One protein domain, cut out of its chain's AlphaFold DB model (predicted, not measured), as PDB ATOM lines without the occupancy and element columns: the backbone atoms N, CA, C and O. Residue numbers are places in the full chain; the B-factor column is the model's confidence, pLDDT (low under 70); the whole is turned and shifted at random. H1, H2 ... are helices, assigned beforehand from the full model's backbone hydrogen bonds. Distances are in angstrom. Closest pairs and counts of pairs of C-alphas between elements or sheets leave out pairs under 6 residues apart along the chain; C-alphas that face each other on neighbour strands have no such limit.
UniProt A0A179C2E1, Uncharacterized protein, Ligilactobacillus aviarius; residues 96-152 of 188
ATOM      1  N   LYS A  96      -0.160 -39.411  28.423       88.12
ATOM      2  CA  LYS A  96      -0.157 -39.731  29.859       88.12
ATOM      3  C   LYS A  96       0.846 -38.860  30.625       88.12
ATOM      4  O   LYS A  96       1.797 -38.337  30.060       88.12
ATOM      5  N   THR A  97       0.683 -38.742  31.942       86.50
ATOM      6  CA  THR A  97       1.573 -37.915  32.780       86.50
ATOM      7  C   THR A  97       3.017 -38.431  32.814       86.50
ATOM      8  O   THR A  97       3.948 -37.638  32.761       86.50
ATOM      9  N   VAL A  98       3.220 -39.752  32.870       88.12
ATOM     10  CA  VAL A  98       4.559 -40.369  32.935       88.12
ATOM     11  C   VAL A  98       5.437 -40.029  31.719       88.12
ATOM     12  O   VAL A  98       6.534 -39.515  31.929       88.12
ATOM     13  N   PRO A  99       5.002 -40.246  30.460       89.19
ATOM     14  CA  PRO A  99       5.815 -39.881  29.301       89.19
ATOM     15  C   PRO A  99       6.060 -38.373  29.193       89.19
ATOM     16  O   PRO A  99       7.130 -37.990  28.738       89.19
ATOM     17  N   ILE A 100       5.135 -37.518  29.657       89.44
ATOM     18  CA  ILE A 100       5.364 -36.063  29.728       89.44
ATOM     19  C   ILE A 100       6.534 -35.745  30.666       89.44
ATOM     20  O   ILE A 100       7.404 -34.958  30.315       89.44
ATOM     21  N   ILE A 101       6.598 -36.378  31.840       89.31
ATOM     22  CA  ILE A 101       7.710 -36.169  32.779       89.31
ATOM     23  C   ILE A 101       9.038 -36.608  32.148       89.31
ATOM     24  O   ILE A 101      10.019 -35.876  32.233       89.31
ATOM     25  N   ILE A 102       9.067 -37.772  31.489       89.88
ATOM     26  CA  ILE A 102      10.268 -38.259  30.789       89.88
ATOM     27  C   ILE A 102      10.689 -37.259  29.703       89.88
ATOM     28  O   ILE A 102      11.864 -36.909  29.619       89.88
ATOM     29  N   TRP A 103       9.730 -36.768  28.917       90.50
ATOM     30  CA  TRP A 103       9.952 -35.777  27.867       90.50
ATOM     31  C   TRP A 103      10.593 -34.492  28.404       90.50
ATOM     32  O   TRP A 103      11.592 -34.024  27.861       90.50
ATOM     33  N   GLU A 104      10.071 -33.963  29.511       87.12
ATOM     34  CA  GLU A 104      10.598 -32.753  30.151       87.12
ATOM     35  C   GLU A 104      11.985 -32.974  30.766       87.12
ATOM     36  O   GLU A 104      12.848 -32.110  30.652       87.12
ATOM     37  N   ILE A 105      12.264 -34.148  31.344       88.81
ATOM     38  CA  ILE A 105      13.616 -34.488  31.821       88.81
ATOM     39  C   ILE A 105      14.604 -34.520  30.647       88.81
ATOM     40  O   ILE A 105      15.704 -33.976  30.749       88.81
ATOM     41  N   CYS A 106      14.211 -35.104  29.512       88.19
ATOM     42  CA  CYS A 106      15.037 -35.116  28.306       88.19
ATOM     43  C   CYS A 106      15.295 -33.703  27.756       88.19
ATOM     44  O   CYS A 106      16.358 -33.473  27.177       88.19
ATOM     45  N   ALA A 107      14.384 -32.747  27.968       85.94
ATOM     46  CA  ALA A 107      14.569 -31.356  27.555       85.94
ATOM     47  C   ALA A 107      15.770 -30.682  28.245       85.94
ATOM     48  O   ALA A 107      16.376 -29.775  27.672       85.94
ATOM     49  N   PHE A 108      16.167 -31.138  29.438       85.06
ATOM     50  CA  PHE A 108      17.341 -30.617  30.150       85.06
ATOM     51  C   PHE A 108      18.678 -31.144  29.613       85.06
ATOM     52  O   PHE A 108      19.729 -30.655  30.027       85.06
ATOM     53  N   ILE A 109      18.673 -32.109  28.687       90.31
ATOM     54  CA  ILE A 109      19.896 -32.652  28.091       90.31
ATOM     55  C   ILE A 109      20.430 -31.662  27.037       90.31
ATOM     56  O   ILE A 109      19.740 -31.384  26.044       90.31
ATOM     57  N   PRO A 110      21.663 -31.138  27.199       85.44
ATOM     58  CA  PRO A 110      22.275 -30.258  26.209       85.44
ATOM     59  C   PRO A 110      22.333 -30.925  24.828       85.44
ATOM     60  O   PRO A 110      22.681 -32.095  24.706       85.44
ATOM     61  N   GLY A 111      21.975 -30.183  23.780       84.88
ATOM     62  CA  GLY A 111      21.926 -30.685  22.401       84.88
ATOM     63  C   GLY A 111      20.580 -31.289  21.977       84.88
ATOM     64  O   GLY A 111      20.240 -31.198  20.801       84.88
ATOM     65  N   LEU A 112      19.764 -31.808  22.906       86.12
ATOM     66  CA  LEU A 112      18.404 -32.289  22.598       86.12
ATOM     67  C   LEU A 112      17.330 -31.208  22.767       86.12
ATOM     68  O   LEU A 112      16.292 -31.268  22.108       86.12
ATOM     69  N   ASN A 113      17.595 -30.199  23.602       88.56
ATOM     70  CA  ASN A 113      16.636 -29.150  23.955       88.56
ATOM     71  C   ASN A 113      15.993 -28.469  22.733       88.56
ATOM     72  O   ASN A 113      14.780 -28.302  22.707       88.56
ATOM     73  N   GLY A 114      16.764 -28.148  21.687       85.31
ATOM     74  CA  GLY A 114      16.228 -27.473  20.498       85.31
ATOM     75  C   GLY A 114      15.196 -28.312  19.736       85.31
ATOM     76  O   GLY A 114      14.121 -27.820  19.398       85.31
ATOM     77  N   ILE A 115      15.487 -29.597  19.512       88.50
ATOM     78  CA  ILE A 115      14.572 -30.520  18.819       88.50
ATOM     79  C   ILE A 115      13.331 -30.768  19.679       88.50
ATOM     80  O   ILE A 115      12.206 -30.707  19.183       88.50
ATOM     81  N   ILE A 116      13.539 -31.005  20.976       88.62
ATOM     82  CA  ILE A 116      12.462 -31.209  21.945       88.62
ATOM     83  C   ILE A 116      11.567 -29.970  22.010       88.62
ATOM     84  O   ILE A 116      10.354 -30.109  21.944       88.62
ATOM     85  N   GLY A 117      12.142 -28.768  22.033       87.31
ATOM     86  CA  GLY A 117      11.411 -27.504  22.052       87.31
ATOM     87  C   GLY A 117      10.535 -27.305  20.815       87.31
ATOM     88  O   GLY A 117       9.381 -26.897  20.941       87.31
ATOM     89  N   ILE A 118      11.035 -27.661  19.628       88.25
ATOM     90  CA  ILE A 118      10.240 -27.619  18.392       88.25
ATOM     91  C   ILE A 118       9.088 -28.628  18.459       88.25
ATOM     92  O   ILE A 118       7.946 -28.273  18.180       88.25
ATOM     93  N   ALA A 119       9.353 -29.872  18.861       89.06
ATOM     94  CA  ALA A 119       8.312 -30.892  18.986       89.06
ATOM     95  C   ALA A 119       7.259 -30.518  20.050       89.06
ATOM     96  O   ALA A 119       6.061 -30.627  19.799       89.06
ATOM     97  N   SER A 120       7.691 -29.975  21.186       88.25
ATOM     98  CA  SER A 120       6.844 -29.396  22.231       88.25
ATOM     99  C   SER A 120       5.947 -28.283  21.701       88.25
ATOM    100  O   SER A 120       4.743 -28.287  21.952       88.25
ATOM    101  N   PHE A 121       6.505 -27.361  20.916       88.62
ATOM    102  CA  PHE A 121       5.739 -26.306  20.262       88.62
ATOM    103  C   PHE A 121       4.706 -26.871  19.280       88.62
ATOM    104  O   PHE A 121       3.565 -26.418  19.250       88.62
ATOM    105  N   VAL A 122       5.050 -27.907  18.512       88.00
ATOM    106  CA  VAL A 122       4.073 -28.585  17.647       88.00
ATOM    107  C   VAL A 122       2.954 -29.196  18.490       88.00
ATOM    108  O   VAL A 122       1.784 -28.979  18.185       88.00
ATOM    109  N   PHE A 123       3.277 -29.893  19.583       88.44
ATOM    110  CA  PHE A 123       2.276 -30.505  20.460       88.44
ATOM    111  C   PHE A 123       1.307 -29.488  21.068       88.44
ATOM    112  O   PHE A 123       0.124 -29.795  21.211       88.44
ATOM    113  N   THR A 124       1.742 -28.267  21.381       87.44
ATOM    114  CA  THR A 124       0.834 -27.239  21.917       87.44
ATOM    115  C   THR A 124      -0.147 -26.706  20.866       87.44
ATOM    116  O   THR A 124      -1.253 -26.288  21.223       87.44
ATOM    117  N   LEU A 125       0.201 -26.791  19.577       87.38
ATOM    118  CA  LEU A 125      -0.659 -26.416  18.449       87.38
ATOM    119  C   LEU A 125      -1.685 -27.496  18.072       87.38
ATOM    120  O   LEU A 125      -2.752 -27.174  17.529       87.38
ATOM    121  N   LEU A 126      -1.389 -28.769  18.358       87.69
ATOM    122  CA  LEU A 126      -2.252 -29.882  17.965       87.69
ATOM    123  C   LEU A 126      -3.657 -29.769  18.580       87.69
ATOM    124  O   LEU A 126      -3.801 -29.296  19.712       87.69
ATOM    125  N   PRO A 127      -4.711 -30.180  17.851       83.75
ATOM    126  CA  PRO A 127      -6.041 -30.391  18.400       83.75
ATOM    127  C   PRO A 127      -6.054 -31.221  19.685       83.75
ATOM    128  O   PRO A 127      -5.213 -32.083  19.926       83.75
ATOM    129  N   THR A 128      -7.050 -30.937  20.516       80.88
ATOM    130  CA  THR A 128      -7.356 -31.734  21.705       80.88
ATOM    131  C   THR A 128      -7.744 -33.157  21.281       80.88
ATOM    132  O   THR A 128      -8.420 -33.321  20.269       80.88
ATOM    133  N   ASP A 129      -7.308 -34.161  22.042       81.56
ATOM    134  CA  ASP A 129      -7.586 -35.590  21.834       81.56
ATOM    135  C   ASP A 129      -7.086 -36.176  20.491       81.56
ATOM    136  O   ASP A 129      -7.516 -37.250  20.077       81.56
ATOM    137  N   GLN A 130      -6.130 -35.521  19.819       82.94
ATOM    138  CA  GLN A 130      -5.572 -36.013  18.552       82.94
ATOM    139  C   GLN A 130      -4.854 -37.359  18.691       82.94
ATOM    140  O   GLN A 130      -4.931 -38.192  17.789       82.94
ATOM    141  N   PHE A 131      -4.109 -37.558  19.776       82.94
ATOM    142  CA  PHE A 131      -3.326 -38.775  19.964       82.94
ATOM    143  C   PHE A 131      -4.088 -39.841  20.731       82.94
ATOM    144  O   PHE A 131      -3.445 -40.714  21.279       82.94
ATOM    145  N   VAL A 132      -5.417 -39.804  20.801       83.50
ATOM    146  CA  VAL A 132      -6.185 -40.862  21.466       83.50
ATOM    147  C   VAL A 132      -6.164 -42.127  20.611       83.50
ATOM    148  O   VAL A 132      -6.556 -42.111  19.445       83.50
ATOM    149  N   ALA A 133      -5.685 -43.227  21.188       81.12
ATOM    150  CA  ALA A 133      -5.609 -44.511  20.500       81.12
ATOM    151  C   ALA A 133      -6.860 -45.358  20.757       81.12
ATOM    152  O   ALA A 133      -7.509 -45.238  21.797       81.12
ATOM    153  N   GLU A 134      -7.154 -46.269  19.827       81.56
ATOM    154  CA  GLU A 134      -8.199 -47.285  20.003       81.56
ATOM    155  C   GLU A 134      -7.921 -48.163  21.230       81.56
ATOM    156  O   GLU A 134      -8.826 -48.462  21.997       81.56
ATOM    157  N   LYS A 135      -6.647 -48.498  21.472       81.06
ATOM    158  CA  LYS A 135      -6.199 -49.231  22.657       81.06
ATOM    159  C   LYS A 135      -5.261 -48.379  23.504       81.06
ATOM    160  O   LYS A 135      -4.323 -47.769  22.992       81.06
ATOM    161  N   GLU A 136      -5.472 -48.397  24.816       84.50
ATOM    162  CA  GLU A 136      -4.593 -47.730  25.770       84.50
ATOM    163  C   GLU A 136      -3.160 -48.295  25.723       84.50
ATOM    164  O   GLU A 136      -2.947 -49.510  25.722       84.50
ATOM    165  N   ASN A 137      -2.164 -47.405  25.724       86.62
ATOM    166  CA  ASN A 137      -0.747 -47.763  25.807       86.62
ATOM    167  C   ASN A 137      -0.036 -46.900  26.864       86.62
ATOM    168  O   ASN A 137      -0.623 -46.002  27.461       86.62
ATOM    169  N   TRP A 138       1.240 -47.151  27.140       85.50
ATOM    170  CA  TRP A 138       2.022 -46.405  28.127       85.50
ATOM    171  C   TRP A 138       2.239 -44.927  27.746       85.50
ATOM    172  O   TRP A 138       2.369 -44.085  28.635       85.50
ATOM    173  N   LEU A 139       2.229 -44.597  26.449       85.38
ATOM    174  CA  LEU A 139       2.427 -43.233  25.941       85.38
ATOM    175  C   LEU A 139       1.120 -42.420  25.884       85.38
ATOM    176  O   LEU A 139       1.076 -41.236  26.222       85.38
ATOM    177  N   VAL A 140       0.051 -43.081  25.455       87.75
ATOM    178  CA  VAL A 140      -1.184 -42.476  24.954       87.75
ATOM    179  C   VAL A 140      -2.394 -43.068  25.673       87.75
ATOM    180  O   VAL A 140      -2.431 -44.264  25.971       87.75
ATOM    181  N   ARG A 141      -3.400 -42.231  25.932       85.62
ATOM    182  CA  ARG A 141      -4.679 -42.657  26.508       85.62
ATOM    183  C   ARG A 141      -5.558 -43.393  25.491       85.62
ATOM    184  O   ARG A 141      -5.569 -43.054  24.310       85.62
ATOM    185  N   GLY A 142      -6.285 -44.401  25.976       85.06
ATOM    186  CA  GLY A 142      -7.292 -45.113  25.190       85.06
ATOM    187  C   GLY A 142      -8.579 -44.298  25.077       85.06
ATOM    188  O   GLY A 142      -8.893 -43.521  25.984       85.06
ATOM    189  N   LYS A 143      -9.325 -44.481  23.988       79.69
ATOM    190  CA  LYS A 143     -10.584 -43.768  23.723       79.69
ATOM    191  C   LYS A 143     -11.593 -43.883  24.871       79.69
ATOM    192  O   LYS A 143     -12.112 -42.868  25.325       79.69
ATOM    193  N   ASP A 144     -11.727 -45.075  25.435       75.12
ATOM    194  CA  ASP A 144     -12.682 -45.375  26.509       75.12
ATOM    195  C   ASP A 144     -12.404 -44.570  27.797       75.12
ATOM    196  O   ASP A 144     -13.321 -44.145  28.497       75.12
ATOM    197  N   THR A 145     -11.131 -44.256  28.073       69.31
ATOM    198  CA  THR A 145     -10.733 -43.443  29.242       69.31
ATOM    199  C   THR A 145     -11.094 -41.961  29.100       69.31
ATOM    200  O   THR A 145     -11.187 -41.227  30.091       69.31
ATOM    201  N   VAL A 146     -11.266 -41.495  27.862       63.62
ATOM    202  CA  VAL A 146     -11.670 -40.120  27.560       63.62
ATOM    203  C   VAL A 146     -13.182 -39.991  27.699       63.62
ATOM    204  O   VAL A 146     -13.640 -39.031  28.316       63.62
ATOM    205  N   ASP A 147     -13.936 -40.981  27.218       58.50
ATOM    206  CA  ASP A 147     -15.400 -40.985  27.284       58.50
ATOM    207  C   ASP A 147     -15.914 -41.105  28.735       58.50
ATOM    208  O   ASP A 147     -16.841 -40.391  29.107       58.50
ATOM    209  N   GLU A 148     -15.255 -41.866  29.621       52.81
ATOM    210  CA  GLU A 148     -15.610 -41.897  31.059       52.81
ATOM    211  C   GLU A 148     -15.326 -40.581  31.807       52.81
ATOM    212  O   GLU A 148     -15.907 -40.311  32.861       52.81
ATOM    213  N   THR A 149     -14.447 -39.727  31.273       47.34
ATOM    214  CA  THR A 149     -14.186 -38.390  31.835       47.34
ATOM    215  C   THR A 149     -14.963 -37.273  31.134       47.34
ATOM    216  O   THR A 149     -14.848 -36.109  31.534       47.34
ATOM    217  N   GLN A 150     -15.807 -37.611  30.152       44.09
ATOM    218  CA  GLN A 150     -16.768 -36.713  29.522       44.09
ATOM    219  C   GLN A 150     -18.174 -36.925  30.109       44.09
ATOM    220  O   GLN A 150     -18.832 -37.915  29.807       44.09
ATOM    221  N   PRO A 151     -18.752 -35.957  30.844       39.78
ATOM    222  CA  PRO A 151     -20.191 -35.778  30.795       39.78
ATOM    223  C   PRO A 151     -20.511 -35.328  29.368       39.78
ATOM    224  O   PRO A 151     -20.246 -34.185  28.980       39.78
ATOM    225  N   THR A 152     -21.004 -36.278  28.583       40.19
ATOM    226  CA  THR A 152     -21.507 -36.154  27.220       40.19
ATOM    227  C   THR A 152     -22.269 -34.843  27.024       40.19
ATOM    228  O   THR A 152     -23.393 -34.680  27.491       40.19
TER     229      THR A 152
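Overview. This is residues 96 to 152 of the 188 residues of an uncharacterized protein of Ligilactobacillus aviarius (UniProt A0A179C2E1). Two helices, H1 and H2, form an open V-shaped hairpin; from the far end of H2 a long loop folds back past the beginning of H1 and leads to the short helix H3, beyond which a tail sticks out with residues 148 to 152. The printed part has 57 residues, with three named helices in the order H1, H2, H3 and no named strand, and is all helix. It is loose, with a radius of gyration of the C-alphas of 13.6 A, and only just a rod, spanning 43 by 21 by 17 A.

Arrangement. H1, residues 97 to 107, and H2, residues 113 to 125, are a helical hairpin on a tight link. They run opposite ways at a steep tilt of 40 degrees. H2 touches H1 with residues 113 to 117 alone; the closest C-alphas, of Ala 107 and Asn 113, are 4.7 A apart. H3, residues 143 to 147, is apart from both. In H1, H2 and H3 every O i to N i+4 pair is within hydrogen-bond range.

Along the chain. H1 begins at C-alpha 97 (1.573, -37.915, 32.780) and is 15.5 A long. H2 is 18.4 A long. H3, 6.6 A, ends at C-alpha 147 (-15.400, -40.985, 27.284).

Size, cuts and confidence. The C-alphas farthest apart, of Pro 110 and Thr 152, are 44.2 A apart. The printed part has no cut. The link from H2 to H3, residues 126 to 142, is long. Residues 121 to 128, of which 121 to 125 belong to H2, stand free, as do 147 to 152. Residues 145 to 152 have pLDDT under 70.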